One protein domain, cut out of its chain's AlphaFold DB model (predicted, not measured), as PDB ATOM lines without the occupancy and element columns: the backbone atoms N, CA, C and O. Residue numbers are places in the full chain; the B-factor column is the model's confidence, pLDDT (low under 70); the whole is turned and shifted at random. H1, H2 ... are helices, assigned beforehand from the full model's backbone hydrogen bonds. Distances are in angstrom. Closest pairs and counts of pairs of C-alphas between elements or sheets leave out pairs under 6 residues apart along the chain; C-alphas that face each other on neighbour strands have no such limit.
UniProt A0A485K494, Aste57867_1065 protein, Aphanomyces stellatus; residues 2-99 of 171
ATOM      1  N   GLU A   2      -3.122 -29.488  62.885       71.50
ATOM      2  CA  GLU A   2      -3.581 -29.452  61.483       71.50
ATOM      3  C   GLU A   2      -5.034 -29.938  61.375       71.50
ATOM      4  O   GLU A   2      -5.497 -30.687  62.238       71.50
ATOM      5  N   ALA A   3      -5.772 -29.482  60.358       74.38
ATOM      6  CA  ALA A   3      -7.080 -30.061  60.067       74.38
ATOM      7  C   ALA A   3      -6.896 -31.470  59.507       74.38
ATOM      8  O   ALA A   3      -6.176 -31.664  58.532       74.38
ATOM      9  N   MET A   4      -7.554 -32.446  60.127       74.88
ATOM     10  CA  MET A   4      -7.531 -33.833  59.681       74.88
ATOM     11  C   MET A   4      -8.958 -34.355  59.579       74.88
ATOM     12  O   MET A   4      -9.740 -34.231  60.523       74.88
ATOM     13  N   PHE A   5      -9.284 -34.963  58.441       77.94
ATOM     14  CA  PHE A   5     -10.489 -35.770  58.314       77.94
ATOM     15  C   PHE A   5     -10.297 -37.045  59.134       77.94
ATOM     16  O   PHE A   5      -9.445 -37.876  58.829       77.94
ATOM     17  N   THR A   6     -11.061 -37.189  60.211       79.56
ATOM     18  CA  THR A   6     -11.024 -38.389  61.049       79.56
ATOM     19  C   THR A   6     -11.947 -39.457  60.465       79.56
ATOM     20  O   THR A   6     -13.118 -39.171  60.222       79.56
ATOM     21  N   GLY A   7     -11.454 -40.687  60.288       81.94
ATOM     22  CA  GLY A   7     -12.238 -41.823  59.783       81.94
ATOM     23  C   GLY A   7     -11.733 -42.378  58.448       81.94
ATOM     24  O   GLY A   7     -10.656 -42.012  57.972       81.94
ATOM     25  N   SER A   8     -12.506 -43.294  57.857       85.50
ATOM     26  CA  SER A   8     -12.225 -43.841  56.527       85.50
ATOM     27  C   SER A   8     -12.478 -42.786  55.452       85.50
ATOM     28  O   SER A   8     -13.518 -42.128  55.455       85.50
ATOM     29  N   HIS A   9     -11.536 -42.652  54.529       86.56
ATOM     30  CA  HIS A   9     -11.623 -41.767  53.377       86.56
ATOM     31  C   HIS A   9     -11.267 -42.555  52.121       86.56
ATOM     32  O   HIS A   9     -10.384 -43.414  52.150       86.56
ATOM     33  N   GLU A  10     -11.939 -42.248  51.019       90.69
ATOM     34  CA  GLU A  10     -11.685 -42.859  49.722       90.69
ATOM     35  C   GLU A  10     -11.608 -41.769  48.655       90.69
ATOM     36  O   GLU A  10     -12.464 -40.887  48.583       90.69
ATOM     37  N   PHE A  11     -10.549 -41.818  47.847       90.00
ATOM     38  CA  PHE A  11     -10.358 -40.925  46.710       90.00
ATOM     39  C   PHE A  11     -10.798 -41.626  45.426       90.00
ATOM     40  O   PHE A  11     -10.446 -42.783  45.189       90.00
ATOM     41  N   TYR A  12     -11.533 -40.906  44.582       90.31
ATOM     42  CA  TYR A  12     -11.947 -41.390  43.275       90.31
ATOM     43  C   TYR A  12     -11.953 -40.262  42.244       90.31
ATOM     44  O   TYR A  12     -12.682 -39.279  42.384       90.31
ATOM     45  N   GLU A  13     -11.162 -40.434  41.191       88.94
ATOM     46  CA  GLU A  13     -11.169 -39.582  40.007       88.94
ATOM     47  C   GLU A  13     -12.249 -40.081  39.036       88.94
ATOM     48  O   GLU A  13     -12.116 -41.145  38.436       88.94
ATOM     49  N   GLY A  14     -13.372 -39.360  38.947       85.94
ATOM     50  CA  GLY A  14     -14.543 -39.818  38.185       85.94
ATOM     51  C   GLY A  14     -14.774 -39.131  36.839       85.94
ATOM     52  O   GLY A  14     -15.475 -39.687  35.988       85.94
ATOM     53  N   VAL A  15     -14.203 -37.942  36.636       89.25
ATOM     54  CA  VAL A  15     -14.343 -37.155  35.407       89.25
ATOM     55  C   VAL A  15     -13.065 -36.365  35.151       89.25
ATOM     56  O   VAL A  15     -12.508 -35.755  36.061       89.25
ATOM     57  N   GLU A  16     -12.613 -36.390  33.904       88.88
ATOM     58  CA  GLU A  16     -11.460 -35.625  33.438       88.88
ATOM     59  C   GLU A  16     -11.789 -34.130  33.330       88.88
ATOM     60  O   GLU A  16     -12.943 -33.737  33.142       88.88
ATOM     61  N   ILE A  17     -10.757 -33.280  33.328       86.56
ATOM     62  CA  ILE A  17     -10.918 -31.819  33.204       86.56
ATOM     63  C   ILE A  17     -11.605 -31.385  31.897       86.56
ATOM     64  O   ILE A  17     -12.184 -30.307  31.819       86.56
ATOM     65  N   ASN A  18     -11.559 -32.230  30.864       85.69
ATOM     66  CA  ASN A  18     -12.230 -32.005  29.583       85.69
ATOM     67  C   ASN A  18     -13.684 -32.524  29.551       85.69
ATOM     68  O   ASN A  18     -14.328 -32.459  28.507       85.69
ATOM     69  N   GLY A  19     -14.198 -33.067  30.661       85.00
ATOM     70  CA  GLY A  19     -15.534 -33.659  30.750       85.00
ATOM     71  C   GLY A  19     -15.625 -35.120  30.294       85.00
ATOM     72  O   GLY A  19     -16.725 -35.661  30.203       85.00
ATOM     73  N   THR A  20     -14.515 -35.798  30.004       88.94
ATOM     74  CA  THR A  20     -14.564 -37.230  29.674       88.94
ATOM     75  C   THR A  20     -14.854 -38.039  30.935       88.94
ATOM     76  O   THR A  20     -14.126 -37.959  31.923       88.94
ATOM     77  N   TYR A  21     -15.933 -38.819  30.907       79.81
ATOM     78  CA  TYR A  21     -16.308 -39.699  32.012       79.81
ATOM     79  C   TYR A  21     -15.383 -40.902  32.115       79.81
ATOM     80  O   TYR A  21     -15.094 -41.544  31.104       79.81
ATOM     81  N   GLN A  22     -15.033 -41.265  33.348       77.50
ATOM     82  CA  GLN A  22     -14.447 -42.571  33.631       77.50
ATOM     83  C   GLN A  22     -15.543 -43.583  34.013       77.50
ATOM     84  O   GLN A  22     -15.926 -44.413  33.193       77.50
ATOM     85  N   ASP A  23     -16.110 -43.488  35.223       84.88
ATOM     86  CA  ASP A  23     -17.262 -44.302  35.655       84.88
ATOM     87  C   ASP A  23     -18.065 -43.603  36.770       84.88
ATOM     88  O   ASP A  23     -17.691 -43.591  37.949       84.88
ATOM     89  N   THR A  24     -19.212 -43.028  36.402       84.94
ATOM     90  CA  THR A  24     -20.111 -42.336  37.336       84.94
ATOM     91  C   THR A  24     -20.876 -43.296  38.252       84.94
ATOM     92  O   THR A  24     -21.289 -42.912  39.347       84.94
ATOM     93  N   ASN A  25     -21.078 -44.555  37.852       89.31
ATOM     94  CA  ASN A  25     -21.798 -45.524  38.680       89.31
ATOM     95  C   ASN A  25     -20.972 -45.899  39.907       89.31
ATOM     96  O   ASN A  25     -21.518 -45.953  41.014       89.31
ATOM     97  N   LYS A  26     -19.659 -46.073  39.733       90.44
ATOM     98  CA  LYS A  26     -18.731 -46.249  40.850       90.44
ATOM     99  C   LYS A  26     -18.748 -45.040  41.787       90.44
ATOM    100  O   LYS A  26     -18.949 -45.228  42.984       90.44
ATOM    101  N   ALA A  27     -18.670 -43.809  41.267       89.56
ATOM    102  CA  ALA A  27     -18.778 -42.595  42.094       89.56
ATOM    103  C   ALA A  27     -20.067 -42.568  42.935       89.56
ATOM    104  O   ALA A  27     -20.034 -42.287  44.136       89.56
ATOM    105  N   LYS A  28     -21.209 -42.913  42.326       90.12
ATOM    106  CA  LYS A  28     -22.504 -42.992  43.022       90.12
ATOM    107  C   LYS A  28     -22.519 -44.072  44.105       90.12
ATOM    108  O   LYS A  28     -23.127 -43.863  45.152       90.12
ATOM    109  N   GLN A  29     -21.885 -45.222  43.875       91.31
ATOM    110  CA  GLN A  29     -21.778 -46.282  44.884       91.31
ATOM    111  C   GLN A  29     -20.920 -45.845  46.070       91.31
ATOM    112  O   GLN A  29     -21.368 -45.977  47.205       91.31
ATOM    113  N   LEU A  30     -19.745 -45.267  45.808       90.62
ATOM    114  CA  LEU A  30     -18.861 -44.744  46.849       90.62
ATOM    115  C   LEU A  30     -19.554 -43.658  47.670       90.62
ATOM    116  O   LEU A  30     -19.515 -43.686  48.897       90.62
ATOM    117  N   THR A  31     -20.282 -42.760  47.006       88.44
ATOM    118  CA  THR A  31     -21.050 -41.705  47.677       88.44
ATOM    119  C   THR A  31     -22.061 -42.277  48.670       88.44
ATOM    120  O   THR A  31     -22.160 -41.791  49.789       88.44
ATOM    121  N   LYS A  32     -22.765 -43.361  48.316       88.94
ATOM    122  CA  LYS A  32     -23.735 -44.016  49.215       88.94
ATOM    123  C   LYS A  32     -23.098 -44.677  50.440       88.94
ATOM    124  O   LYS A  32     -23.806 -44.952  51.403       88.94
ATOM    125  N   GLN A  33     -21.800 -44.968  50.396       89.69
ATOM    126  CA  GLN A  33     -21.062 -45.564  51.511       89.69
ATOM    127  C   GLN A  33     -20.525 -44.513  52.494       89.69
ATOM    128  O   GLN A  33     -20.086 -44.870  53.584       89.69
ATOM    129  N   HIS A  34     -20.576 -43.228  52.132       87.75
ATOM    130  CA  HIS A  34     -19.995 -42.139  52.908       87.75
ATOM    131  C   HIS A  34     -21.070 -41.153  53.376       87.75
ATOM    132  O   HIS A  34     -22.071 -40.917  52.708       87.75
ATOM    133  N   ALA A  35     -20.853 -40.542  54.542       84.94
ATOM    134  CA  ALA A  35     -21.758 -39.517  55.074       84.94
ATOM    135  C   ALA A  35     -21.590 -38.149  54.383       84.94
ATOM    136  O   ALA A  35     -22.509 -37.332  54.390       84.94
ATOM    137  N   TYR A  36     -20.411 -37.899  53.808       85.50
ATOM    138  CA  TYR A  36     -20.045 -36.647  53.156       85.50
ATOM    139  C   TYR A  36     -19.273 -36.938  51.872       85.50
ATOM    140  O   TYR A  36     -18.510 -37.901  51.806       85.50
ATOM    141  N   THR A  37     -19.436 -36.077  50.870       87.62
ATOM    142  CA  THR A  37     -18.704 -36.160  49.604       87.62
ATOM    143  C   THR A  37     -18.120 -34.798  49.286       87.62
ATOM    144  O   THR A  37     -18.848 -33.819  49.151       87.62
ATOM    145  N   VAL A  38     -16.797 -34.728  49.162       85.38
ATOM    146  CA  VAL A  38     -16.107 -33.508  48.736       85.38
ATOM    147  C   VAL A  38     -15.817 -33.647  47.249       85.38
ATOM    148  O   VAL A  38     -15.101 -34.559  46.846       85.38
ATOM    149  N   ILE A  39     -16.398 -32.764  46.438       83.75
ATOM    150  CA  ILE A  39     -16.143 -32.716  44.999       83.75
ATOM    151  C   ILE A  39     -15.273 -31.495  44.735       83.75
ATOM    152  O   ILE A  39     -15.687 -30.369  44.997       83.75
ATOM    153  N   VAL A  40     -14.071 -31.727  44.219       83.06
ATOM    154  CA  VAL A  40     -13.160 -30.658  43.809       83.06
ATOM    155  C   VAL A  40     -13.261 -30.525  42.298       83.06
ATOM    156  O   VAL A  40     -13.037 -31.491  41.575       83.06
ATOM    157  N   LEU A  41     -13.642 -29.338  41.836       80.19
ATOM    158  CA  LEU A  41     -13.794 -29.011  40.423       80.19
ATOM    159  C   LEU A  41     -12.964 -27.773  40.126       80.19
ATOM    160  O   LEU A  41     -12.737 -26.939  41.001       80.19
ATOM    161  N   GLY A  42     -12.560 -27.642  38.878       80.94
ATOM    162  CA  GLY A  42     -11.849 -26.477  38.397       80.94
ATOM    163  C   GLY A  42     -11.907 -26.424  36.886       80.94
ATOM    164  O   GLY A  42     -12.474 -27.302  36.233       80.94
ATOM    165  N   GLU A  43     -11.323 -25.372  36.344       81.12
ATOM    166  CA  GLU A  43     -11.130 -25.221  34.911       81.12
ATOM    167  C   GLU A  43      -9.746 -25.734  34.510       81.12
ATOM    168  O   GLU A  43      -8.873 -25.995  35.345       81.12
ATOM    169  N   ARG A  44      -9.539 -25.895  33.202       83.94
ATOM    170  CA  ARG A  44      -8.227 -26.248  32.660       83.94
ATOM    171  C   ARG A  44      -7.188 -25.170  32.981       83.94
ATOM    172  O   ARG A  44      -7.502 -24.010  33.245       83.94
ATOM    173  N   THR A  45      -5.916 -25.536  32.875       80.88
ATOM    174  CA  THR A  45      -4.825 -24.566  32.986       80.88
ATOM    175  C   THR A  45      -4.972 -23.454  31.938       80.88
ATOM    176  O   THR A  45      -5.374 -23.702  30.796       80.88
ATOM    177  N   PHE A  46      -4.632 -22.222  32.334       75.69
ATOM    178  CA  PHE A  46      -4.721 -21.018  31.494       75.69
ATOM    179  C   PHE A  46      -6.138 -20.669  30.996       75.69
ATOM    180  O   PHE A  46      -6.269 -20.025  29.957       75.69
ATOM    181  N   ALA A  47      -7.191 -21.064  31.719       78.81
ATOM    182  CA  ALA A  47      -8.558 -20.649  31.396       78.81
ATOM    183  C   ALA A  47      -8.766 -19.124  31.563       78.81
ATOM    184  O   ALA A  47      -9.422 -18.486  30.742       78.81
ATOM    185  N   GLU A  48      -8.103 -18.499  32.540       74.75
ATOM    186  CA  GLU A  48      -8.210 -17.059  32.827       74.75
ATOM    187  C   GLU A  48      -7.186 -16.202  32.052       74.75
ATOM    188  O   GLU A  48      -6.430 -15.416  32.628       74.75
ATOM    189  N   VAL A  49      -7.110 -16.358  30.726       76.44
ATOM    190  CA  VAL A  49      -6.211 -15.555  29.873       76.44
ATOM    191  C   VAL A  49      -7.015 -14.557  29.032       76.44
ATOM    192  O   VAL A  49      -7.998 -14.947  28.400       76.44
ATOM    193  N   PRO A  50      -6.608 -13.270  28.957       71.56
ATOM    194  CA  PRO A  50      -7.247 -12.309  28.063       71.56
ATOM    195  C   PRO A  50      -7.274 -12.809  26.613       71.56
ATOM    196  O   PRO A  50      -6.238 -13.166  26.055       71.56
ATOM    197  N   GLY A  51      -8.457 -12.810  25.994       69.81
ATOM    198  CA  GLY A  51      -8.646 -13.310  24.628       69.81
ATOM    199  C   GLY A  51      -8.842 -14.825  24.522       69.81
ATOM    200  O   GLY A  51      -8.922 -15.334  23.406       69.81
ATOM    201  N   ASN A  52      -8.945 -15.538  25.649       75.38
ATOM    202  CA  ASN A  52      -9.416 -16.917  25.650       75.38
ATOM    203  C   ASN A  52     -10.876 -16.976  25.162       75.38
ATOM    204  O   ASN A  52     -11.704 -16.158  25.560       75.38
ATOM    205  N   GLY A  53     -11.162 -17.924  24.269       72.94
ATOM    206  CA  GLY A  53     -12.483 -18.144  23.673       72.94
ATOM    207  C   GLY A  53     -13.242 -19.313  24.294       72.94
ATOM    208  O   GLY A  53     -14.219 -19.763  23.703       72.94
ATOM    209  N   ASP A  54     -12.763 -19.835  25.426       75.81
ATOM    210  CA  ASP A  54     -13.437 -20.910  26.143       75.81
ATOM    211  C   ASP A  54     -14.855 -20.500  26.539       75.81
ATOM    212  O   ASP A  54     -15.143 -19.345  26.873       75.81
ATOM    213  N   GLU A  55     -15.745 -21.485  26.531       77.19
ATOM    214  CA  GLU A  55     -17.051 -21.316  27.138       77.19
ATOM    215  C   GLU A  55     -16.895 -21.097  28.646       77.19
ATOM    216  O   GLU A  55     -16.103 -21.759  29.309       77.19
ATOM    217  N   MET A  56     -17.692 -20.183  29.201       75.31
ATOM    218  CA  MET A  56     -17.737 -19.943  30.651       75.31
ATOM    219  C   MET A  56     -18.405 -21.086  31.426       75.31
ATOM    220  O   MET A  56     -18.365 -21.113  32.652       75.31
ATOM    221  N   ALA A  57     -19.097 -21.987  30.727       80.06
ATOM    222  CA  ALA A  57     -19.664 -23.176  31.335       80.06
ATOM    223  C   ALA A  57     -18.582 -24.252  31.464       80.06
ATOM    224  O   ALA A  57     -17.781 -24.457  30.553       80.06
ATOM    225  N   PHE A  58     -18.600 -24.995  32.574       83.81
ATOM    226  CA  PHE A  58     -17.818 -26.223  32.659       83.81
ATOM    227  C   PHE A  58     -18.210 -27.183  31.525       83.81
ATOM    228  O   PHE A  58     -19.377 -27.204  31.131       83.81
ATOM    229  N   PRO A  59     -17.287 -28.038  31.052       86.81
ATOM    230  CA  PRO A  59     -17.622 -29.098  30.111       86.81
ATOM    231  C   PRO A  59     -18.843 -29.901  30.574       86.81
ATOM    232  O   PRO A  59     -18.940 -30.264  31.749       86.81
ATOM    233  N   ASP A  60     -19.748 -30.239  29.652       86.12
ATOM    234  CA  ASP A  60     -21.008 -30.940  29.954       86.12
ATOM    235  C   ASP A  60     -20.813 -32.191  30.820       86.12
ATOM    236  O   ASP A  60     -21.640 -32.522  31.673       86.12
ATOM    237  N   GLY A  61     -19.697 -32.897  30.626       86.69
ATOM    238  CA  GLY A  61     -19.354 -34.056  31.433       86.69
ATOM    239  C   GLY A  61     -19.051 -33.735  32.896       86.69
ATOM    240  O   GLY A  61     -19.513 -34.444  33.783       86.69
ATOM    241  N   LEU A  62     -18.358 -32.632  33.179       87.06
ATOM    242  CA  LEU A  62     -18.160 -32.153  34.548       87.06
ATOM    243  C   LEU A  62     -19.500 -31.757  35.177       87.06
ATOM    244  O   LEU A  62     -19.810 -32.185  36.289       87.06
ATOM    245  N   ILE A  63     -20.330 -31.010  34.441       86.25
ATOM    246  CA  ILE A  63     -21.652 -30.575  34.915       86.25
ATOM    247  C   ILE A  63     -22.522 -31.784  35.272       86.25
ATOM    248  O   ILE A  63     -23.043 -31.880  36.387       86.25
ATOM    249  N   LYS A  64     -22.670 -32.732  34.345       86.94
ATOM    250  CA  LYS A  64     -23.531 -33.896  34.553       86.94
ATOM    251  C   LYS A  64     -22.960 -34.851  35.611       86.94
ATOM    252  O   LYS A  64     -23.758 -35.395  36.367       86.94
ATOM    253  N   TYR A  65     -21.637 -34.979  35.771       88.12
ATOM    254  CA  TYR A  65     -21.028 -35.743  36.872       88.12
ATOM    255  C   TYR A  65     -21.441 -35.194  38.244       88.12
ATOM    256  O   TYR A  65     -21.856 -35.944  39.130       88.12
ATOM    257  N   VAL A  66     -21.397 -33.872  38.405       86.56
ATOM    258  CA  VAL A  66     -21.781 -33.201  39.654       86.56
ATOM    259  C   VAL A  66     -23.273 -33.335  39.912       86.56
ATOM    260  O   VAL A  66     -23.662 -33.656  41.032       86.56
ATOM    261  N   GLN A  67     -24.115 -33.151  38.891       86.94
ATOM    262  CA  GLN A  67     -25.563 -33.367  39.003       86.94
ATOM    263  C   GLN A  67     -25.886 -34.812  39.404       86.94
ATOM    264  O   GLN A  67     -26.738 -35.060  40.260       86.94
ATOM    265  N   ASP A  68     -25.168 -35.770  38.822       88.31
ATOM    266  CA  ASP A  68     -25.304 -37.186  39.116       88.31
ATOM    267  C   ASP A  68     -24.938 -37.510  40.570       88.31
ATOM    268  O   ASP A  68     -25.662 -38.265  41.222       88.31
ATOM    269  N   ILE A  69     -23.869 -36.921  41.112       87.62
ATOM    270  CA  ILE A  69     -23.514 -37.083  42.529       87.62
ATOM    271  C   ILE A  69     -24.493 -36.326  43.429       87.62
ATOM    272  O   ILE A  69     -24.949 -36.888  44.422       87.62
ATOM    273  N   ALA A  70     -24.889 -35.103  43.079       85.69
ATOM    274  CA  ALA A  70     -25.865 -34.316  43.836       85.69
ATOM    275  C   ALA A  70     -27.201 -35.057  43.994       85.69
ATOM    276  O   ALA A  70     -27.817 -35.017  45.060       85.69
ATOM    277  N   SER A  71     -27.612 -35.820  42.971       86.38
ATOM    278  CA  SER A  71     -28.829 -36.643  43.002       86.38
ATOM    279  C   SER A  71     -28.835 -37.729  44.090       86.38
ATOM    280  O   SER A  71     -29.892 -38.253  44.433       86.38
ATOM    281  N   THR A  72     -27.674 -38.063  44.664       87.38
ATOM    282  CA  THR A  72     -27.569 -39.028  45.770       87.38
ATOM    283  C   THR A  72     -28.018 -38.459  47.120       87.38
ATOM    284  O   THR A  72     -28.168 -39.220  48.073       87.38
ATOM    285  N   GLY A  73     -28.236 -37.141  47.213       80.69
ATOM    286  CA  GLY A  73     -28.585 -36.447  48.457       80.69
ATOM    287  C   GLY A  73     -27.384 -36.079  49.333       80.69
ATOM    288  O   GLY A  73     -27.571 -35.623  50.461       80.69
ATOM    289  N   THR A  74     -26.156 -36.264  48.834       80.19
ATOM    290  CA  THR A  74     -24.937 -35.821  49.524       80.19
ATOM    291  C   THR A  74     -24.817 -34.294  49.541       80.19
ATOM    292  O   THR A  74     -25.353 -33.592  48.682       80.19
ATOM    293  N   LYS A  75     -24.093 -33.765  50.530       75.75
ATOM    294  CA  LYS A  75     -23.784 -32.333  50.626       75.75
ATOM    295  C   LYS A  75     -22.520 -32.046  49.827       75.75
ATOM    296  O   LYS A  75     -21.504 -32.686  50.072       75.75
ATOM    297  N   ILE A  76     -22.581 -31.071  48.923       68.81
ATOM    298  CA  ILE A  76     -21.467 -30.694  48.046       68.81
ATOM    299  C   ILE A  76     -20.908 -29.341  48.489       68.81
ATOM    300  O   ILE A  76     -21.663 -28.421  48.801       68.81
ATOM    301  N   VAL A  77     -19.581 -29.229  48.498       71.00
ATOM    302  CA  VAL A  77     -18.850 -27.979  48.735       71.00
ATOM    303  C   VAL A  77     -18.014 -27.685  47.496       71.00
ATOM    304  O   VAL A  77     -17.203 -28.519  47.108       71.00
ATOM    305  N   LEU A  78     -18.211 -26.511  46.893       65.62
ATOM    306  CA  LEU A  78     -17.390 -26.018  45.789       65.62
ATOM    307  C   LEU A  78     -16.275 -25.129  46.344       65.62
ATOM    308  O   LEU A  78     -16.539 -24.212  47.122       65.62
ATOM    309  N   ALA A  79     -15.043 -25.375  45.912       70.19
ATOM    310  CA  ALA A  79     -13.900 -24.520  46.190       70.19
ATOM    311  C   ALA A  79     -13.281 -24.085  44.859       70.19
ATOM    312  O   ALA A  79     -12.980 -24.931  44.026       70.19
ATOM    313  N   GLY A  80     -13.127 -22.772  44.658       68.75
ATOM    314  CA  GLY A  80     -12.491 -22.212  43.462       68.75
ATOM    315  C   GLY A  80     -10.973 -22.420  43.421       68.75
ATOM    316  O   GLY A  80     -10.414 -23.266  44.122       68.75
ATOM    317  N   LEU A  81     -10.286 -21.609  42.616       71.94
ATOM    318  CA  LEU A  81      -8.830 -21.643  42.505       71.94
ATOM    319  C   LEU A  81      -8.186 -20.999  43.733       71.94
ATOM    320  O   LEU A  81      -8.315 -19.802  43.979       71.94
ATOM    321  N   HIS A  82      -7.476 -21.814  44.503       75.75
ATOM    322  CA  HIS A  82      -6.716 -21.373  45.661       75.75
ATOM    323  C   HIS A  82      -5.243 -21.713  45.430       75.75
ATOM    324  O   HIS A  82      -4.929 -22.736  44.822       75.75
ATOM    325  N   CYS A  83      -4.345 -20.855  45.903       82.50
ATOM    326  CA  CYS A  83      -2.905 -21.043  45.746       82.50
ATOM    327  C   CYS A  83      -2.370 -22.155  46.677       82.50
ATOM    328  O   CYS A  83      -3.108 -23.035  47.116       82.50
ATOM    329  N   GLU A  84      -1.078 -22.135  46.992       85.38
ATOM    330  CA  GLU A  84      -0.356 -23.198  47.699       85.38
ATOM    331  C   GLU A  84      -0.986 -23.630  49.034       85.38
ATOM    332  O   GLU A  84      -0.992 -24.817  49.357       85.38
ATOM    333  N   MET A  85      -1.592 -22.699  49.778       87.31
ATOM    334  CA  MET A  85      -2.268 -22.989  51.052       87.31
ATOM    335  C   MET A  85      -3.764 -23.317  50.909       87.31
ATOM    336  O   MET A  85      -4.474 -23.479  51.904       87.31
ATOM    337  N   GLY A  86      -4.258 -23.428  49.676       85.31
ATOM    338  CA  GLY A  86      -5.666 -23.643  49.364       85.31
ATOM    339  C   GLY A  86      -6.236 -24.928  49.944       85.31
ATOM    340  O   GLY A  86      -7.265 -24.908  50.615       85.31
ATOM    341  N   GLY A  87      -5.537 -26.048  49.751       86.69
ATOM    342  CA  GLY A  87      -5.982 -27.343  50.272       86.69
ATOM    343  C   GLY A  87      -6.126 -27.345  51.795       86.69
ATOM    344  O   GLY A  87      -7.120 -27.848  52.322       86.69
ATOM    345  N   GLN A  88      -5.182 -26.715  52.502       89.25
ATOM    346  CA  GLN A  88      -5.241 -26.611  53.958       89.25
ATOM    347  C   GLN A  88      -6.441 -25.772  54.403       89.25
ATOM    348  O   GLN A  88      -7.205 -26.231  55.247       89.25
ATOM    349  N   VAL A  89      -6.643 -24.574  53.841       87.81
ATOM    350  CA  VAL A  89      -7.739 -23.703  54.297       87.81
ATOM    351  C   VAL A  89      -9.110 -24.320  54.008       87.81
ATOM    352  O   VAL A  89     -10.009 -24.226  54.841       87.81
ATOM    353  N   ILE A  90      -9.259 -25.022  52.879       87.88
ATOM    354  CA  ILE A  90     -10.485 -25.755  52.541       87.88
ATOM    355  C   ILE A  90     -10.752 -26.844  53.584       87.88
ATOM    356  O   ILE A  90     -11.860 -26.928  54.110       87.88
ATOM    357  N   ALA A  91      -9.740 -27.647  53.929       87.94
ATOM    358  CA  ALA A  91      -9.881 -28.677  54.954       87.94
ATOM    359  C   ALA A  91     -10.237 -28.070  56.321       87.94
ATOM    360  O   ALA A  91     -11.150 -28.555  56.984       87.94
ATOM    361  N   GLU A  92      -9.566 -26.985  56.724       90.75
ATOM    362  CA  GLU A  92      -9.825 -26.285  57.988       90.75
ATOM    363  C   GLU A  92     -11.239 -25.709  58.074       90.75
ATOM    364  O   GLU A  92     -11.851 -25.770  59.144       90.75
ATOM    365  N   VAL A  93     -11.773 -25.200  56.962       89.88
ATOM    366  CA  VAL A  93     -13.169 -24.775  56.874       89.88
ATOM    367  C   VAL A  93     -14.088 -25.984  57.010       89.88
ATOM    368  O   VAL A  93     -14.883 -26.011  57.940       89.88
ATOM    369  N   ILE A  94     -13.937 -27.022  56.180       87.56
ATOM    370  CA  ILE A  94     -14.847 -28.185  56.175       87.56
ATOM    371  C   ILE A  94     -14.936 -28.862  57.552       87.56
ATOM    372  O   ILE A  94     -16.030 -29.244  57.968       87.56
ATOM    373  N   VAL A  95     -13.820 -28.990  58.281       88.12
ATOM    374  CA  VAL A  95     -13.817 -29.590  59.632       88.12
ATOM    375  C   VAL A  95     -14.233 -28.616  60.743       88.12
ATOM    376  O   VAL A  95     -14.238 -28.986  61.916       88.12
ATOM    377  N   GLY A  96     -14.567 -27.368  60.409       89.81
ATOM    378  CA  GLY A  96     -15.031 -26.358  61.360       89.81
ATOM    379  C   GLY A  96     -13.931 -25.701  62.197       89.81
ATOM    380  O   GLY A  96     -14.243 -24.968  63.134       89.81
ATOM    381  N   LYS A  97     -12.650 -25.928  61.881       92.88
ATOM    382  CA  LYS A  97     -11.520 -25.274  62.563       92.88
ATOM    383  C   LYS A  97     -11.462 -23.779  62.236       92.88
ATOM    384  O   LYS A  97     -11.069 -22.982  63.086       92.88
ATOM    385  N   VAL A  98     -11.865 -23.407  61.021       92.62
ATOM    386  CA  VAL A  98     -11.987 -22.018  60.569       92.62
ATOM    387  C   VAL A  98     -13.429 -21.751  60.156       92.62
ATOM    388  O   VAL A  98     -14.028 -22.511  59.402       92.62
ATOM    389  N   ASN A  99     -13.998 -20.649  60.641       92.44
ATOM    390  CA  ASN A  99     -15.326 -20.209  60.230       92.44
ATOM    391  C   ASN A  99     -15.242 -19.511  58.854       92.44
ATOM    392  O   ASN A  99     -14.475 -18.546  58.733       92.44
TER     393      ASN A  99
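AT A GLANCE: This is residues 2 to 99 of the 171 residues of the protein "Aste57867_1065 protein" of Aphanomyces stellatus (UniProt A0A485K494). What does the model look like? It has little regular structure: a flat, though only just flat, spread of long loops, with H1 and H2 side by side along one edge, H3 alone across from them, and residues 48 to 53 sticking out. What is printed? There are 98 residues with three named helices, H1, H2, H3 in order, and no named strand; the class is all helix, on only 30 residues. It is only just compact, close to loose, with radius of gyration of the C-alphas 14.9 A and spans of 44 by 32 by 18 A.

IN THESE COORDINATES: Where does H1 lie? H1, residues 24 to 33, runs 14.6 A from C-alpha 24 at (-20.111, -42.336, 37.336). What follows? H2 is residues 60 to 70, 15.1 A; H3 is residues 86 to 94, 12.3 A, ending at C-alpha 94 at (-14.847, -28.185, 56.175).

HOW THE PARTS SIT: Which helices touch? H1 and H2 touch, their closest C-alphas, Lys 28 and Ile 69, 6.0 A apart; they run the same way at a shallow tilt of 23 degrees. H3 is apart from both. And the backbones? In H1, H2 and H3 every O i to N i+4 pair is within hydrogen-bond range.

THE WHOLE: How large is it? The C-alphas farthest apart, Gly 7 and Gly 51, are 45.4 A apart. Links and confidence? Both links, 26 and 15 residues, are long; the printed part has no cut. Residues 51, 76, 78 and 80 are under pLDDT 70.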